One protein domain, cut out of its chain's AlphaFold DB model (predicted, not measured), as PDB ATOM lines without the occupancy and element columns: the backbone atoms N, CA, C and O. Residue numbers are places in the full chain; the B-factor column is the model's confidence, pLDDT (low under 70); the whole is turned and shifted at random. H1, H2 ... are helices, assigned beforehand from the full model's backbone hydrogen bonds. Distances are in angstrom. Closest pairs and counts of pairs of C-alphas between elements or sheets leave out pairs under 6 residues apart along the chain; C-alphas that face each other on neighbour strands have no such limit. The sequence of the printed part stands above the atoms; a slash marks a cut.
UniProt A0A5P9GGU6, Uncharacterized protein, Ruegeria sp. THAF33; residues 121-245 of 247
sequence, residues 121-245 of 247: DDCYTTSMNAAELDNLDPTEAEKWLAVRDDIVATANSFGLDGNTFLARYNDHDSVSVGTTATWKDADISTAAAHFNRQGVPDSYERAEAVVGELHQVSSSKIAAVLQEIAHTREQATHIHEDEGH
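This is residues 121 to 245 of the 247 residues of an uncharacterized protein of Ruegeria sp. THAF33 (UniProt A0A5P9GGU6). Long helix H5 makes the length; H2 runs beside it, H3 packs on H2, and H4 forms a V with H5. Residues 234 to 245 stick out. The printed part, 125 residues with five named helices, is all helix and loose, with radius of gyration of the C-alphas 17.6 A and spans of 67, 27 and 19 A.

Find C-alpha 130 at (-74.123, 50.819, -38.508): H1 runs from there to 134, H2 from 138 to 157, H3 162 to 169, H4 177 to 197, and H5 from 203, 59.8 A, to C-alpha 243 at (-49.624, 35.678, -26.130).

On H5, residues 214 to 229 alone touch H2, at a shallow tilt of 3 degrees, opposite ways, closest C-alphas Ile 151 and Ser 218, 6.2 A. Residues 203 to 215 alone touch H4, at a steep tilt of 54 degrees, closest C-alphas Ala 192 and Tyr 204, 4.8 A. Every O i to N i+4 pair is within hydrogen-bond range but in H3, 2 of 4.

The printed part has no cut; pLDDT is under 70 at residues 236 to 245, among others.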
ATOM      1  N   ASP A 121     -80.361  64.195 -25.742       88.94
ATOM      2  CA  ASP A 121     -81.057  63.041 -25.186       88.94
ATOM      3  C   ASP A 121     -80.176  61.796 -25.362       88.94
ATOM      4  O   ASP A 121     -80.182  61.121 -26.398       88.94
ATOM      5  N   ASP A 122     -79.432  61.474 -24.306       80.31
ATOM      6  CA  ASP A 122     -78.505  60.342 -24.270       80.31
ATOM      7  C   ASP A 122     -79.191  58.988 -24.532       80.31
ATOM      8  O   ASP A 122     -78.517  58.015 -24.867       80.31
ATOM      9  N   CYS A 123     -80.524  58.887 -24.417       77.19
ATOM     10  CA  CYS A 123     -81.245  57.627 -24.618       77.19
ATOM     11  C   CYS A 123     -81.152  57.072 -26.049       77.19
ATOM     12  O   CYS A 123     -81.425  55.885 -26.244       77.19
ATOM     13  N   TYR A 124     -80.798  57.891 -27.037       78.62
ATOM     14  CA  TYR A 124     -80.704  57.478 -28.445       78.62
ATOM     15  C   TYR A 124     -79.268  57.468 -28.965       78.62
ATOM     16  O   TYR A 124     -79.041  57.090 -30.111       78.62
ATOM     17  N   THR A 125     -78.306  57.821 -28.112       68.81
ATOM     18  CA  THR A 125     -76.885  57.766 -28.442       68.81
ATOM     19  C   THR A 125     -76.415  56.319 -28.363       68.81
ATOM     20  O   THR A 125     -76.521  55.665 -27.321       68.81
ATOM     21  N   THR A 126     -75.896  55.792 -29.469       65.94
ATOM     22  CA  THR A 126     -75.368  54.423 -29.539       65.94
ATOM     23  C   THR A 126     -73.864  54.447 -29.728       65.94
ATOM     24  O   THR A 126     -73.361  55.113 -30.621       65.94
ATOM     25  N   SER A 127     -73.132  53.666 -28.931       62.38
ATOM     26  CA  SER A 127     -71.663  53.626 -28.973       62.38
ATOM     27  C   SER A 127     -71.073  52.871 -30.170       62.38
ATOM     28  O   SER A 127     -69.854  52.764 -30.253       62.38
ATOM     29  N   MET A 128     -71.908  52.276 -31.028       66.00
ATOM     30  CA  MET A 128     -71.471  51.573 -32.234       66.00
ATOM     31  C   MET A 128     -72.278  52.046 -33.438       66.00
ATOM     32  O   MET A 128     -73.506  52.127 -33.367       66.00
ATOM     33  N   ASN A 129     -71.587  52.316 -34.540       65.50
ATOM     34  CA  ASN A 129     -72.202  52.735 -35.793       65.50
ATOM     35  C   ASN A 129     -72.752  51.546 -36.601       65.50
ATOM     36  O   ASN A 129     -72.466  50.375 -36.325       65.50
ATOM     37  N   ALA A 130     -73.525  51.842 -37.647       62.53
ATOM     38  CA  ALA A 130     -74.123  50.819 -38.508       62.53
ATOM     39  C   ALA A 130     -73.071  49.892 -39.153       62.53
ATOM     40  O   ALA A 130     -73.283  48.684 -39.262       62.53
ATOM     41  N   ALA A 131     -71.901  50.426 -39.520       65.06
ATOM     42  CA  ALA A 131     -70.824  49.636 -40.115       65.06
ATOM     43  C   ALA A 131     -70.176  48.663 -39.112       65.06
ATOM     44  O   ALA A 131     -69.713  47.588 -39.496       65.06
ATOM     45  N   GLU A 132     -70.137  49.003 -37.826       70.81
ATOM     46  CA  GLU A 132     -69.637  48.122 -36.770       70.81
ATOM     47  C   GLU A 132     -70.614  46.989 -36.441       70.81
ATOM     48  O   GLU A 132     -70.163  45.891 -36.101       70.81
ATOM     49  N   LEU A 133     -71.922  47.238 -36.584       70.62
ATOM     50  CA  LEU A 133     -72.971  46.220 -36.486       70.62
ATOM     51  C   LEU A 133     -72.936  45.237 -37.670       70.62
ATOM     52  O   LEU A 133     -73.116  44.035 -37.477       70.62
ATOM     53  N   ASP A 134     -72.644  45.716 -38.881       67.19
ATOM     54  CA  ASP A 134     -72.547  44.873 -40.086       67.19
ATOM     55  C   ASP A 134     -71.349  43.908 -40.065       67.19
ATOM     56  O   ASP A 134     -71.351  42.886 -40.754       67.19
ATOM     57  N   ASN A 135     -70.324  44.215 -39.266       74.50
ATOM     58  CA  ASN A 135     -69.097  43.425 -39.142       74.50
ATOM     59  C   ASN A 135     -69.019  42.630 -37.828       74.50
ATOM     60  O   ASN A 135     -67.927  42.240 -37.411       74.50
ATOM     61  N   LEU A 136     -70.149  42.407 -37.152       78.88
ATOM     62  CA  LEU A 136     -70.197  41.579 -35.946       78.88
ATOM     63  C   LEU A 136     -69.797  40.131 -36.247       78.88
ATOM     64  O   LEU A 136     -70.237  39.539 -37.239       78.88
ATOM     65  N   ASP A 137     -69.023  39.527 -35.343       82.56
ATOM     66  CA  ASP A 137     -68.798  38.082 -35.379       82.56
ATOM     67  C   ASP A 137     -70.142  37.340 -35.259       82.56
ATOM     68  O   ASP A 137     -71.060  37.843 -34.606       82.56
ATOM     69  N   PRO A 138     -70.302  36.124 -35.821       81.50
ATOM     70  CA  PRO A 138     -71.600  35.444 -35.877       81.50
ATOM     71  C   PRO A 138     -72.335  35.344 -34.530       81.50
ATOM     72  O   PRO A 138     -73.548  35.521 -34.473       81.50
ATOM     73  N   THR A 139     -71.608  35.120 -33.433       81.81
ATOM     74  CA  THR A 139     -72.184  35.058 -32.081       81.81
ATOM     75  C   THR A 139     -72.603  36.423 -31.536       81.81
ATOM     76  O   THR A 139     -73.552  36.509 -30.762       81.81
ATOM     77  N   GLU A 140     -71.901  37.494 -31.906       83.88
ATOM     78  CA  GLU A 140     -72.268  38.870 -31.551       83.88
ATOM     79  C   GLU A 140     -73.477  39.328 -32.377       83.88
ATOM     80  O   GLU A 140     -74.424  39.901 -31.837       83.88
ATOM     81  N   ALA A 141     -73.492  38.975 -33.665       82.81
ATOM     82  CA  ALA A 141     -74.608  39.211 -34.569       82.81
ATOM     83  C   ALA A 141     -75.885  38.518 -34.073       82.81
ATOM     84  O   ALA A 141     -76.944  39.135 -34.068       82.81
ATOM     85  N   GLU A 142     -75.809  37.275 -33.584       86.00
ATOM     86  CA  GLU A 142     -76.961  36.570 -32.999       86.00
ATOM     87  C   GLU A 142     -77.555  37.298 -31.781       86.00
ATOM     88  O   GLU A 142     -78.778  37.407 -31.670       86.00
ATOM     89  N   LYS A 143     -76.713  37.835 -30.883       85.69
ATOM     90  CA  LYS A 143     -77.176  38.611 -29.715       85.69
ATOM     91  C   LYS A 143     -77.867  39.903 -30.143       85.69
ATOM     92  O   LYS A 143     -78.953  40.208 -29.651       85.69
ATOM     93  N   TRP A 144     -77.257  40.631 -31.078       87.19
ATOM     94  CA  TRP A 144     -77.842  41.842 -31.651       87.19
ATOM     95  C   TRP A 144     -79.189  41.554 -32.326       87.19
ATOM     96  O   TRP A 144     -80.183  42.217 -32.027       87.19
ATOM     97  N   LEU A 145     -79.257  40.521 -33.170       88.38
ATOM     98  CA  LEU A 145     -80.481  40.107 -33.861       88.38
ATOM     99  C   LEU A 145     -81.604  39.753 -32.880       88.38
ATOM    100  O   LEU A 145     -82.745  40.147 -33.105       88.38
ATOM    101  N   ALA A 146     -81.298  39.070 -31.775       90.19
ATOM    102  CA  ALA A 146     -82.298  38.736 -30.761       90.19
ATOM    103  C   ALA A 146     -82.896  39.985 -30.088       90.19
ATOM    104  O   ALA A 146     -84.114  40.066 -29.923       90.19
ATOM    105  N   VAL A 147     -82.063  40.972 -29.733       91.50
ATOM    106  CA  VAL A 147     -82.528  42.258 -29.177       91.50
ATOM    107  C   VAL A 147     -83.365  43.018 -30.201       91.50
ATOM    108  O   VAL A 147     -84.444  43.519 -29.879       91.50
ATOM    109  N   ARG A 148     -82.893  43.060 -31.447       90.50
ATOM    110  CA  ARG A 148     -83.574  43.709 -32.564       90.50
ATOM    111  C   ARG A 148     -84.976  43.148 -32.779       90.50
ATOM    112  O   ARG A 148     -85.946  43.900 -32.835       90.50
ATOM    113  N   ASP A 149     -85.080  41.829 -32.893       93.38
ATOM    114  CA  ASP A 149     -86.333  41.149 -33.200       93.38
ATOM    115  C   ASP A 149     -87.348  41.303 -32.050       93.38
ATOM    116  O   ASP A 149     -88.541  41.467 -32.306       93.38
ATOM    117  N   ASP A 150     -86.887  41.332 -30.796       95.44
ATOM    118  CA  ASP A 150     -87.728  41.587 -29.621       95.44
ATOM    119  C   ASP A 150     -88.279  43.027 -29.582       95.44
ATOM    120  O   ASP A 150     -89.474  43.229 -29.340       95.44
ATOM    121  N   ILE A 151     -87.451  44.032 -29.894       94.81
ATOM    122  CA  ILE A 151     -87.886  45.437 -30.007       94.81
ATOM    123  C   ILE A 151     -88.912  45.585 -31.134       94.81
ATOM    124  O   ILE A 151     -89.997  46.129 -30.916       94.81
ATOM    125  N   VAL A 152     -88.605  45.055 -32.322       95.50
ATOM    126  CA  VAL A 152     -89.493  45.111 -33.492       95.50
ATOM    127  C   VAL A 152     -90.825  44.420 -33.192       95.50
ATOM    128  O   VAL A 152     -91.885  44.977 -33.478       95.50
ATOM    129  N   ALA A 153     -90.802  43.233 -32.580       97.25
ATOM    130  CA  ALA A 153     -92.016  42.513 -32.202       97.25
ATOM    131  C   ALA A 153     -92.856  43.295 -31.182       97.25
ATOM    132  O   ALA A 153     -94.079  43.377 -31.331       97.25
ATOM    133  N   THR A 154     -92.214  43.902 -30.181       97.31
ATOM    134  CA  THR A 154     -92.900  44.701 -29.158       97.31
ATOM    135  C   THR A 154     -93.541  45.947 -29.771       97.31
ATOM    136  O   THR A 154     -94.733  46.175 -29.568       97.31
ATOM    137  N   ALA A 155     -92.812  46.703 -30.597       97.44
ATOM    138  CA  ALA A 155     -93.334  47.876 -31.301       97.44
ATOM    139  C   ALA A 155     -94.529  47.523 -32.206       97.44
ATOM    140  O   ALA A 155     -95.586  48.159 -32.135       97.44
ATOM    141  N   ASN A 156     -94.409  46.439 -32.980       97.81
ATOM    142  CA  ASN A 156     -95.493  45.935 -33.826       97.81
ATOM    143  C   ASN A 156     -96.741  45.558 -33.011       97.81
ATOM    144  O   ASN A 156     -97.865  45.758 -33.475       97.81
ATOM    145  N   SER A 157     -96.572  45.046 -31.785       96.94
ATOM    146  CA  SER A 157     -97.695  44.698 -30.900       96.94
ATOM    147  C   SER A 157     -98.516  45.912 -30.443       96.94
ATOM    148  O   SER A 157     -99.685  45.761 -30.089       96.94
ATOM    149  N   PHE A 158     -97.934  47.115 -30.499       96.88
ATOM    150  CA  PHE A 158     -98.612  48.385 -30.218       96.88
ATOM    151  C   PHE A 158     -99.129  49.076 -31.487       96.88
ATOM    152  O   PHE A 158     -99.691  50.166 -31.413       96.88
ATOM    153  N   GLY A 159     -98.979  48.444 -32.654       96.19
ATOM    154  CA  GLY A 159     -99.412  48.987 -33.939       96.19
ATOM    155  C   GLY A 159     -98.444  49.981 -34.576       96.19
ATOM    156  O   GLY A 159     -98.839  50.661 -35.521       96.19
ATOM    157  N   LEU A 160     -97.210  50.064 -34.073       97.31
ATOM    158  CA  LEU A 160     -96.125  50.818 -34.697       97.31
ATOM    159  C   LEU A 160     -95.474  49.990 -35.812       97.31
ATOM    160  O   LEU A 160     -95.550  48.762 -35.801       97.31
ATOM    161  N   ASP A 161     -94.798  50.654 -36.747       95.44
ATOM    162  CA  ASP A 161     -93.847  49.982 -37.634       95.44
ATOM    163  C   ASP A 161     -92.536  49.774 -36.865       95.44
ATOM    164  O   ASP A 161     -91.795  50.725 -36.608       95.44
ATOM    165  N   GLY A 162     -92.268  48.533 -36.455       93.69
ATOM    166  CA  GLY A 162     -91.121  48.217 -35.606       93.69
ATOM    167  C   GLY A 162     -89.761  48.474 -36.256       93.69
ATOM    168  O   GLY A 162     -88.824  48.841 -35.550       93.69
ATOM    169  N   ASN A 163     -89.641  48.344 -37.581       91.44
ATOM    170  CA  ASN A 163     -88.388  48.656 -38.276       91.44
ATOM    171  C   ASN A 163     -88.162  50.168 -38.314       91.44
ATOM    172  O   ASN A 163     -87.052  50.633 -38.073       91.44
ATOM    173  N   THR A 164     -89.228  50.934 -38.550       91.56
ATOM    174  CA  THR A 164     -89.176  52.399 -38.505       91.56
ATOM    175  C   THR A 164     -88.872  52.916 -37.109       91.56
ATOM    176  O   THR A 164     -88.082  53.841 -36.952       91.56
ATOM    177  N   PHE A 165     -89.458  52.296 -36.086       93.81
ATOM    178  CA  PHE A 165     -89.159  52.605 -34.694       93.81
ATOM    179  C   PHE A 165     -87.676  52.376 -34.374       93.81
ATOM    180  O   PHE A 165     -87.016  53.258 -33.826       93.81
ATOM    181  N   LEU A 166     -87.150  51.204 -34.741       91.06
ATOM    182  CA  LEU A 166     -85.769  50.823 -34.465       91.06
ATOM    183  C   LEU A 166     -84.755  51.705 -35.209       91.06
ATOM    184  O   LEU A 166     -83.700  52.002 -34.657       91.06
ATOM    185  N   ALA A 167     -85.072  52.145 -36.429       89.06
ATOM    186  CA  ALA A 167     -84.173  52.951 -37.258       89.06
ATOM    187  C   ALA A 167     -83.722  54.270 -36.600       89.06
ATOM    188  O   ALA A 167     -82.697  54.812 -36.993       89.06
ATOM    189  N   ARG A 168     -84.444  54.755 -35.581       89.44
ATOM    190  CA  ARG A 168     -84.105  55.954 -34.790       89.44
ATOM    191  C   ARG A 168     -82.933  55.767 -33.826       89.44
ATOM    192  O   ARG A 168     -82.407  56.748 -33.319       89.44
ATOM    193  N   TYR A 169     -82.552  54.525 -33.541       85.88
ATOM    194  CA  TYR A 169     -81.432  54.181 -32.659       85.88
ATOM    195  C   TYR A 169     -80.152  53.890 -33.451       85.88
ATOM    196  O   TYR A 169     -79.344  53.064 -33.037       85.88
ATOM    197  N   ASN A 170     -80.007  54.467 -34.643       74.56
ATOM    198  CA  ASN A 170     -78.962  54.079 -35.576       74.56
ATOM    199  C   ASN A 170     -77.944  55.203 -35.784       74.56
ATOM    200  O   ASN A 170     -78.287  56.198 -36.400       74.56
ATOM    201  N   ASP A 171     -76.694  54.985 -35.370       63.34
ATOM    202  CA  ASP A 171     -75.516  55.797 -35.726       63.34
ATOM    203  C   ASP A 171     -75.717  57.318 -35.590       63.34
ATOM    204  O   ASP A 171     -75.615  58.089 -36.549       63.34
ATOM    205  N   HIS A 172     -76.073  57.739 -34.377       70.56
ATOM    206  CA  HIS A 172     -76.200  59.145 -34.016       70.56
ATOM    207  C   HIS A 172     -75.282  59.436 -32.829       70.56
ATOM    208  O   HIS A 172     -75.431  58.828 -31.766       70.56
ATOM    209  N   ASP A 173     -74.342  60.366 -33.025       67.62
ATOM    210  CA  ASP A 173     -73.453  60.854 -31.964       67.62
ATOM    211  C   ASP A 173     -74.233  61.661 -30.913       67.62
ATOM    212  O   ASP A 173     -73.867  61.660 -29.739       67.62
ATOM    213  N   SER A 174     -75.325  62.320 -31.319       75.12
ATOM    214  CA  SER A 174     -76.279  62.965 -30.421       75.12
ATOM    215  C   SER A 174     -77.657  63.112 -31.076       75.12
ATOM    216  O   SER A 174     -77.797  63.209 -32.296       75.12
ATOM    217  N   VAL A 175     -78.708  63.105 -30.257       90.50
ATOM    218  CA  VAL A 175     -80.088  63.403 -30.672       90.50
ATOM    219  C   VAL A 175     -80.665  64.364 -29.648       90.50
ATOM    220  O   VAL A 175     -80.481  64.151 -28.458       90.50
ATOM    221  N   SER A 176     -81.363  65.419 -30.065       93.38
ATOM    222  CA  SER A 176     -81.918  66.380 -29.107       93.38
ATOM    223  C   SER A 176     -83.244  65.920 -28.490       93.38
ATOM    224  O   SER A 176     -84.037  65.221 -29.126       93.38
ATOM    225  N   VAL A 177     -83.536  66.380 -27.270       94.25
ATOM    226  CA  VAL A 177     -84.805  66.125 -26.561       94.25
ATOM    227  C   VAL A 177     -86.014  66.554 -27.403       94.25
ATOM    228  O   VAL A 177     -87.042  65.879 -27.401       94.25
ATOM    229  N   GLY A 178     -85.905  67.648 -28.163       94.81
ATOM    230  CA  GLY A 178     -86.955  68.105 -29.079       94.81
ATOM    231  C   GLY A 178     -87.243  67.111 -30.210       94.81
ATOM    232  O   GLY A 178     -88.408  66.841 -30.531       94.81
ATOM    233  N   THR A 179     -86.197  66.509 -30.782       94.56
ATOM    234  CA  THR A 179     -86.335  65.465 -31.807       94.56
ATOM    235  C   THR A 179     -86.974  64.207 -31.226       94.56
ATOM    236  O   THR A 179     -87.936  63.681 -31.795       94.56
ATOM    237  N   THR A 180     -86.522  63.748 -30.056       93.69
ATOM    238  CA  THR A 180     -87.060  62.522 -29.445       93.69
ATOM    239  C   THR A 180     -88.495  62.698 -28.959       93.69
ATOM    240  O   THR A 180     -89.293  61.767 -29.076       93.69
ATOM    241  N   ALA A 181     -88.866  63.890 -28.483       94.56
ATOM    242  CA  ALA A 181     -90.250  64.235 -28.166       94.56
ATOM    243  C   ALA A 181     -91.150  64.130 -29.407       94.56
ATOM    244  O   ALA A 181     -92.186  63.472 -29.358       94.56
ATOM    245  N   THR A 182     -90.704  64.668 -30.547       93.81
ATOM    246  CA  THR A 182     -91.445  64.586 -31.819       93.81
ATOM    247  C   THR A 182     -91.688  63.133 -32.244       93.81
ATOM    248  O   THR A 182     -92.787  62.777 -32.681       93.81
ATOM    249  N   TRP A 183     -90.689  62.260 -32.092       94.75
ATOM    250  CA  TRP A 183     -90.844  60.829 -32.362       94.75
ATOM    251  C   TRP A 183     -91.809  60.144 -31.394       94.75
ATOM    252  O   TRP A 183     -92.682  59.394 -31.839       94.75
ATOM    253  N   LYS A 184     -91.679  60.408 -30.088       95.44
ATOM    254  CA  LYS A 184     -92.561  59.855 -29.050       95.44
ATOM    255  C   LYS A 184     -94.014  60.250 -29.302       95.44
ATOM    256  O   LYS A 184     -94.873  59.374 -29.296       95.44
ATOM    257  N   ASP A 185     -94.285  61.511 -29.617       96.31
ATOM    258  CA  ASP A 185     -95.640  61.999 -29.899       96.31
ATOM    259  C   ASP A 185     -96.261  61.310 -31.124       96.31
ATOM    260  O   ASP A 185     -97.429  60.899 -31.103       96.31
ATOM    261  N   ALA A 186     -95.478  61.119 -32.192       94.94
ATOM    262  CA  ALA A 186     -95.928  60.406 -33.387       94.94
ATOM    263  C   ALA A 186     -96.264  58.932 -33.092       94.94
ATOM    264  O   ALA A 186     -97.277  58.406 -33.577       94.94
ATOM    265  N   ASP A 187     -95.449  58.273 -32.271       97.19
ATOM    266  CA  ASP A 187     -95.677  56.893 -31.846       97.19
ATOM    267  C   ASP A 187     -96.898  56.779 -30.928       97.19
ATOM    268  O   ASP A 187     -97.734  55.902 -31.136       97.19
ATOM    269  N   ILE A 188     -97.055  57.686 -29.958       98.19
ATOM    270  CA  ILE A 188     -98.215  57.740 -29.056       98.19
ATOM    271  C   ILE A 188     -99.497  57.883 -29.869       98.19
ATOM    272  O   ILE A 188    -100.441  57.119 -29.673       98.19
ATOM    273  N   SER A 189     -99.528  58.808 -30.830       97.56
ATOM    274  CA  SER A 189    -100.689  59.008 -31.702       97.56
ATOM    275  C   SER A 189    -101.025  57.747 -32.511       97.56
ATOM    276  O   SER A 189    -102.186  57.327 -32.594       97.56
ATOM    277  N   THR A 190    -100.001  57.078 -33.050       97.75
ATOM    278  CA  THR A 190    -100.154  55.839 -33.825       97.75
ATOM    279  C   THR A 190    -100.661  54.682 -32.958       97.75
ATOM    280  O   THR A 190    -101.629  54.006 -33.328       97.75
ATOM    281  N   ALA A 191    -100.070  54.485 -31.779       98.00
ATOM    282  CA  ALA A 191    -100.460  53.449 -30.827       98.00
ATOM    283  C   ALA A 191    -101.860  53.701 -30.247       98.00
ATOM    284  O   ALA A 191    -102.677  52.782 -30.169       98.00
ATOM    285  N   ALA A 192    -102.206  54.952 -29.936       98.06
ATOM    286  CA  ALA A 192    -103.544  55.324 -29.479       98.06
ATOM    287  C   ALA A 192    -104.601  54.997 -30.541       98.06
ATOM    288  O   ALA A 192    -105.650  54.428 -30.228       98.06
ATOM    289  N   ALA A 193    -104.319  55.287 -31.815       97.75
ATOM    290  CA  ALA A 193    -105.203  54.914 -32.915       97.75
ATOM    291  C   ALA A 193    -105.349  53.389 -33.049       97.75
ATOM    292  O   ALA A 193    -106.443  52.899 -33.340       97.75
ATOM    293  N   HIS A 194    -104.274  52.629 -32.829       97.62
ATOM    294  CA  HIS A 194    -104.304  51.168 -32.826       97.62
ATOM    295  C   HIS A 194    -105.169  50.606 -31.688       97.62
ATOM    296  O   HIS A 194    -106.088  49.825 -31.951       97.62
ATOM    297  N   PHE A 195    -104.951  51.050 -30.450       97.31
ATOM    298  CA  PHE A 195    -105.732  50.630 -29.282       97.31
ATOM    299  C   PHE A 195    -107.207  51.009 -29.392       97.31
ATOM    300  O   PHE A 195    -108.082  50.195 -29.084       97.31
ATOM    301  N   ASN A 196    -107.504  52.181 -29.953       96.81
ATOM    302  CA  ASN A 196    -108.882  52.611 -30.162       96.81
ATOM    303  C   ASN A 196    -109.613  51.689 -31.153       96.81
ATOM    304  O   ASN A 196    -110.761  51.309 -30.926       96.81
ATOM    305  N   ARG A 197    -108.939  51.235 -32.223       96.75
ATOM    306  CA  ARG A 197    -109.505  50.243 -33.162       96.75
ATOM    307  C   ARG A 197    -109.759  48.880 -32.511       96.75
ATOM    308  O   ARG A 197    -110.619  48.145 -32.988       96.75
ATOM    309  N   GLN A 198    -109.040  48.547 -31.442       96.06
ATOM    310  CA  GLN A 198    -109.248  47.330 -30.651       96.06
ATOM    311  C   GLN A 198    -110.329  47.486 -29.568       96.06
ATOM    312  O   GLN A 198    -110.665  46.510 -28.898       96.06
ATOM    313  N   GLY A 199    -110.895  48.685 -29.398       94.50
ATOM    314  CA  GLY A 199    -111.907  48.966 -28.380       94.50
ATOM    315  C   GLY A 199    -111.339  49.105 -26.965       94.50
ATOM    316  O   GLY A 199    -112.070  48.897 -25.997       94.50
ATOM    317  N   VAL A 200    -110.052  49.435 -26.833       93.19
ATOM    318  CA  VAL A 200    -109.416  49.690 -25.534       93.19
ATOM    319  C   VAL A 200    -109.875  51.066 -25.014       93.19
ATOM    320  O   VAL A 200    -109.677  52.070 -25.704       93.19
ATOM    321  N   PRO A 201    -110.502  51.159 -23.826       89.88
ATOM    322  CA  PRO A 201    -110.816  52.452 -23.217       89.88
ATOM    323  C   PRO A 201    -109.528  53.205 -22.862       89.88
ATOM    324  O   PRO A 201    -108.482  52.584 -22.692       89.88
ATOM    325  N   ASP A 202    -109.599  54.534 -22.780       94.50
ATOM    326  CA  ASP A 202    -108.459  55.391 -22.412       94.50
ATOM    327  C   ASP A 202    -107.212  55.137 -23.286       94.50
ATOM    328  O   ASP A 202    -106.067  55.165 -22.839       94.50
ATOM    329  N   SER A 203    -107.451  54.872 -24.579       93.50
ATOM    330  CA  SER A 203    -106.429  54.460 -25.554       93.50
ATOM    331  C   SER A 203    -105.216  55.391 -25.613       93.50
ATOM    332  O   SER A 203    -104.114  54.916 -25.871       93.50
ATOM    333  N   TYR A 204    -105.410  56.692 -25.391       95.81
ATOM    334  CA  TYR A 204    -104.325  57.672 -25.414       95.81
ATOM    335  C   TYR A 204    -103.424  57.561 -24.177       95.81
ATOM    336  O   TYR A 204    -102.227  57.360 -24.333       95.81
ATOM    337  N   GLU A 205    -103.991  57.557 -22.966       96.25
ATOM    338  CA  GLU A 205    -103.228  57.347 -21.721       96.25
ATOM    339  C   GLU A 205    -102.489  56.001 -21.743       96.25
ATOM    340  O   GLU A 205    -101.339  55.877 -21.315       96.25
ATOM    341  N   ARG A 206    -103.131  54.967 -22.305       95.69
ATOM    342  CA  ARG A 206    -102.493  53.664 -22.495       95.69
ATOM    343  C   ARG A 206    -101.323  53.739 -23.474       95.69
ATOM    344  O   ARG A 206    -100.303  53.106 -23.210       95.69
ATOM    345  N   ALA A 207    -101.472  54.467 -24.579       97.19
ATOM    346  CA  ALA A 207    -100.419  54.667 -25.569       97.19
ATOM    347  C   ALA A 207     -99.220  55.419 -24.986       97.19
ATOM    348  O   ALA A 207     -98.100  54.947 -25.150       97.19
ATOM    349  N   GLU A 208     -99.448  56.505 -24.245       97.12
ATOM    350  CA  GLU A 208     -98.391  57.249 -23.545       97.12
ATOM    351  C   GLU A 208     -97.553  56.334 -22.650       97.12
ATOM    352  O   GLU A 208     -96.326  56.321 -22.748       97.12
ATOM    353  N   ALA A 209     -98.211  55.508 -21.833       96.44
ATOM    354  CA  ALA A 209     -97.520  54.599 -20.927       96.44
ATOM    355  C   ALA A 209     -96.664  53.557 -21.671       96.44
ATOM    356  O   ALA A 209     -95.487  53.391 -21.356       96.44
ATOM    357  N   VAL A 210     -97.234  52.855 -22.659       96.81
ATOM    358  CA  VAL A 210     -96.519  51.752 -23.331       96.81
ATOM    359  C   VAL A 210     -95.459  52.241 -24.313       96.81
ATOM    360  O   VAL A 210     -94.432  51.586 -24.462       96.81
ATOM    361  N   VAL A 211     -95.677  53.381 -24.975       97.06
ATOM    362  CA  VAL A 211     -94.683  53.982 -25.873       97.06
ATOM    363  C   VAL A 211     -93.524  54.547 -25.057       97.06
ATOM    364  O   VAL A 211     -92.371  54.305 -25.405       97.06
ATOM    365  N   GLY A 212     -93.808  55.226 -23.940       94.25
ATOM    366  CA  GLY A 212     -92.770  55.685 -23.015       94.25
ATOM    367  C   GLY A 212     -91.895  54.534 -22.510       94.25
ATOM    368  O   GLY A 212     -90.667  54.610 -22.590       94.25
ATOM    369  N   GLU A 213     -92.518  53.434 -22.073       95.62
ATOM    370  CA  GLU A 213     -91.805  52.221 -21.655       95.62
ATOM    371  C   GLU A 213     -91.004  51.596 -22.809       95.62
ATOM    372  O   GLU A 213     -89.844  51.233 -22.621       95.62
ATOM    373  N   LEU A 214     -91.578  51.513 -24.015       96.00
ATOM    374  CA  LEU A 214     -90.907  50.952 -25.187       96.00
ATOM    375  C   LEU A 214     -89.616  51.703 -25.522       96.00
ATOM    376  O   LEU A 214     -88.586  51.058 -25.725       96.00
ATOM    377  N   HIS A 215     -89.643  53.038 -25.557       93.88
ATOM    378  CA  HIS A 215     -88.450  53.851 -25.832       93.88
ATOM    379  C   HIS A 215     -87.365  53.643 -24.765       93.88
ATOM    380  O   HIS A 215     -86.195  53.437 -25.097       93.88
ATOM    381  N   GLN A 216     -87.749  53.612 -23.486       91.81
ATOM    382  CA  GLN A 216     -86.817  53.405 -22.375       91.81
ATOM    383  C   GLN A 216     -86.192  51.999 -22.384       91.81
ATOM    384  O   GLN A 216     -84.976  51.841 -22.220       91.81
ATOM    385  N   VAL A 217     -87.014  50.965 -22.573       92.06
ATOM    386  CA  VAL A 217     -86.569  49.565 -22.578       92.06
ATOM    387  C   VAL A 217     -85.714  49.275 -23.806       92.06
ATOM    388  O   VAL A 217     -84.704  48.586 -23.679       92.06
ATOM    389  N   SER A 218     -86.079  49.812 -24.973       92.38
ATOM    390  CA  SER A 218     -85.310  49.632 -26.211       92.38
ATOM    391  C   SER A 218     -83.924  50.250 -26.081       92.38
ATOM    392  O   SER A 218     -82.939  49.543 -26.272       92.38
ATOM    393  N   SER A 219     -83.848  51.511 -25.637       90.06
ATOM    394  CA  SER A 219     -82.581  52.189 -25.326       90.06
ATOM    395  C   SER A 219     -81.702  51.348 -24.393       90.06
ATOM    396  O   SER A 219     -80.557  51.034 -24.712       90.06
ATOM    397  N   SER A 220     -82.273  50.871 -23.281       89.75
ATOM    398  CA  SER A 220     -81.530  50.085 -22.286       89.75
ATOM    399  C   SER A 220     -81.027  48.745 -22.838       89.75
ATOM    400  O   SER A 220     -79.903  48.337 -22.544       89.75
ATOM    401  N   LYS A 221     -81.842  48.044 -23.638       90.38
ATOM    402  CA  LYS A 221     -81.463  46.761 -24.254       90.38
ATOM    403  C   LYS A 221     -80.366  46.936 -25.298       90.38
ATOM    404  O   LYS A 221     -79.441  46.128 -25.330       90.38
ATOM    405  N   ILE A 222     -80.465  47.982 -26.118       88.56
ATOM    406  CA  ILE A 222     -79.455  48.326 -27.122       88.56
ATOM    407  C   ILE A 222     -78.138  48.670 -26.419       88.56
ATOM    408  O   ILE A 222     -77.119  48.048 -26.705       88.56
ATOM    409  N   ALA A 223     -78.155  49.557 -25.421       86.19
ATOM    410  CA  ALA A 223     -76.953  49.905 -24.664       86.19
ATOM    411  C   ALA A 223     -76.285  48.674 -24.018       86.19
ATOM    412  O   ALA A 223     -75.070  48.507 -24.108       86.19
ATOM    413  N   ALA A 224     -77.074  47.776 -23.417       87.81
ATOM    414  CA  ALA A 224     -76.554  46.569 -22.778       87.81
ATOM    415  C   ALA A 224     -75.871  45.611 -23.769       87.81
ATOM    416  O   ALA A 224     -74.782  45.114 -23.478       87.81
ATOM    417  N   VAL A 225     -76.476  45.358 -24.938       87.94
ATOM    418  CA  VAL A 225     -75.881  44.445 -25.929       87.94
ATOM    419  C   VAL A 225     -74.640  45.050 -26.579       87.94
ATOM    420  O   VAL A 225     -73.652  44.343 -26.760       87.94
ATOM    421  N   LEU A 226     -74.638  46.361 -26.848       84.50
ATOM    422  CA  LEU A 226     -73.461  47.059 -27.370       84.50
ATOM    423  C   LEU A 226     -72.299  47.032 -26.369       84.50
ATOM    424  O   LEU A 226     -71.164  46.764 -26.756       84.50
ATOM    425  N   GLN A 227     -72.574  47.224 -25.075       84.00
ATOM    426  CA  GLN A 227     -71.556  47.112 -24.029       84.00
ATOM    427  C   GLN A 227     -70.990  45.687 -23.925       84.00
ATOM    428  O   GLN A 227     -69.784  45.512 -23.755       84.00
ATOM    429  N   GLU A 228     -71.836  44.660 -24.031       85.19
ATOM    430  CA  GLU A 228     -71.395  43.262 -24.002       85.19
ATOM    431  C   GLU A 228     -70.501  42.919 -25.203       85.19
ATOM    432  O   GLU A 228     -69.478  42.244 -25.045       85.19
ATOM    433  N   ILE A 229     -70.858  43.407 -26.394       82.56
ATOM    434  CA  ILE A 229     -70.060  43.264 -27.619       82.56
ATOM    435  C   ILE A 229     -68.711  43.975 -27.456       82.56
ATOM    436  O   ILE A 229     -67.664  43.357 -27.642       82.56
ATOM    437  N   ALA A 230     -68.717  45.242 -27.033       80.06
ATOM    438  CA  ALA A 230     -67.493  46.009 -26.806       80.06
ATOM    439  C   ALA A 230     -66.560  45.306 -25.806       80.06
ATOM    440  O   ALA A 230     -65.372  45.131 -26.077       80.06
ATOM    441  N   HIS A 231     -67.106  44.803 -24.696       80.94
ATOM    442  CA  HIS A 231     -66.333  44.069 -23.698       80.94
ATOM    443  C   HIS A 231     -65.757  42.751 -24.237       80.94
ATOM    444  O   HIS A 231     -64.621  42.395 -23.924       80.94
ATOM    445  N   THR A 232     -66.518  42.028 -25.067       80.56
ATOM    446  CA  THR A 232     -66.051  40.790 -25.715       80.56
ATOM    447  C   THR A 232     -64.851  41.074 -26.622       80.56
ATOM    448  O   THR A 232     -63.844  40.360 -26.565       80.56
ATOM    449  N   ARG A 233     -64.907  42.164 -27.394       78.25
ATOM    450  CA  ARG A 233     -63.811  42.608 -28.266       78.25
ATOM    451  C   ARG A 233     -62.576  43.040 -27.474       78.25
ATOM    452  O   ARG A 233     -61.467  42.621 -27.805       78.25
ATOM    453  N   GLU A 234     -62.744  43.809 -26.400       78.56
ATOM    454  CA  GLU A 234     -61.639  44.193 -25.506       78.56
ATOM    455  C   GLU A 234     -60.934  42.964 -24.915       78.56
ATOM    456  O   GLU A 234     -59.708  42.858 -24.968       78.56
ATOM    457  N   GLN A 235     -61.700  41.989 -24.409       73.69
ATOM    458  CA  GLN A 235     -61.144  40.749 -23.860       73.69
ATOM    459  C   GLN A 235     -60.366  39.942 -24.907       73.69
ATOM    460  O   GLN A 235     -59.275  39.454 -24.611       73.69
ATOM    461  N   ALA A 236     -60.888  39.817 -26.130       69.25
ATOM    462  CA  ALA A 236     -60.195  39.130 -27.221       69.25
ATOM    463  C   ALA A 236     -58.872  39.823 -27.592       69.25
ATOM    464  O   ALA A 236     -57.868  39.159 -27.855       69.25
ATOM    465  N   THR A 237     -58.846  41.157 -27.551       68.56
ATOM    466  CA  THR A 237     -57.647  41.951 -27.854       68.56
ATOM    467  C   THR A 237     -56.566  41.767 -26.782       68.56
ATOM    468  O   THR A 237     -55.403  41.542 -27.112       68.56
ATOM    469  N   HIS A 238     -56.944  41.751 -25.499       62.25
ATOM    470  CA  HIS A 238     -56.007  41.532 -24.390       62.25
ATOM    471  C   HIS A 238     -55.412  40.117 -24.346       62.25
ATOM    472  O   HIS A 238     -54.245  39.958 -23.993       62.25
ATOM    473  N   ILE A 239     -56.166  39.089 -24.751       59.66
ATOM    474  CA  ILE A 239     -55.639  37.715 -24.858       59.66
ATOM    475  C   ILE A 239     -54.541  37.635 -25.935       59.66
ATOM    476  O   ILE A 239     -53.539  36.945 -25.749       59.66
ATOM    477  N   HIS A 240     -54.680  38.378 -27.036       52.84
ATOM    478  CA  HIS A 240     -53.677  38.413 -28.103       52.84
ATOM    479  C   HIS A 240     -52.401  39.193 -27.743       52.84
ATOM    480  O   HIS A 240     -51.329  38.856 -28.247       52.84
ATOM    481  N   GLU A 241     -52.479  40.195 -26.864       51.41
ATOM    482  CA  GLU A 241     -51.298  40.929 -26.381       51.41
ATOM    483  C   GLU A 241     -50.459  40.103 -25.387       51.41
ATOM    484  O   GLU A 241     -49.228  40.111 -25.475       51.41
ATOM    485  N   ASP A 242     -51.092  39.322 -24.505       50.28
ATOM    486  CA  ASP A 242     -50.384  38.457 -23.544       50.28
ATOM    487  C   ASP A 242     -49.718  37.234 -24.212       50.28
ATOM    488  O   ASP A 242     -48.662  36.770 -23.769       50.28
ATOM    489  N   GLU A 243     -50.264  36.736 -25.328       47.22
ATOM    490  CA  GLU A 243     -49.624  35.678 -26.130       47.22
ATOM    491  C   GLU A 243     -48.490  36.203 -27.037       47.22
ATOM    492  O   GLU A 243     -47.616  35.436 -27.449       47.22
ATOM    493  N   GLY A 244     -48.450  37.512 -27.315       46.12
ATOM    494  CA  GLY A 244     -47.443  38.164 -28.163       46.12
ATOM    495  C   GLY A 244     -46.118  38.509 -27.469       46.12
ATOM    496  O   GLY A 244     -45.148  38.859 -28.147       46.12
ATOM    497  N   HIS A 245     -46.037  38.396 -26.138       44.53
ATOM    498  CA  HIS A 245     -44.863  38.794 -25.345       44.53
ATOM    499  C   HIS A 245     -44.063  37.639 -24.723       44.53
ATOM    500  O   HIS A 245     -43.156  37.875 -23.926       44.53
TER     501      HIS A 245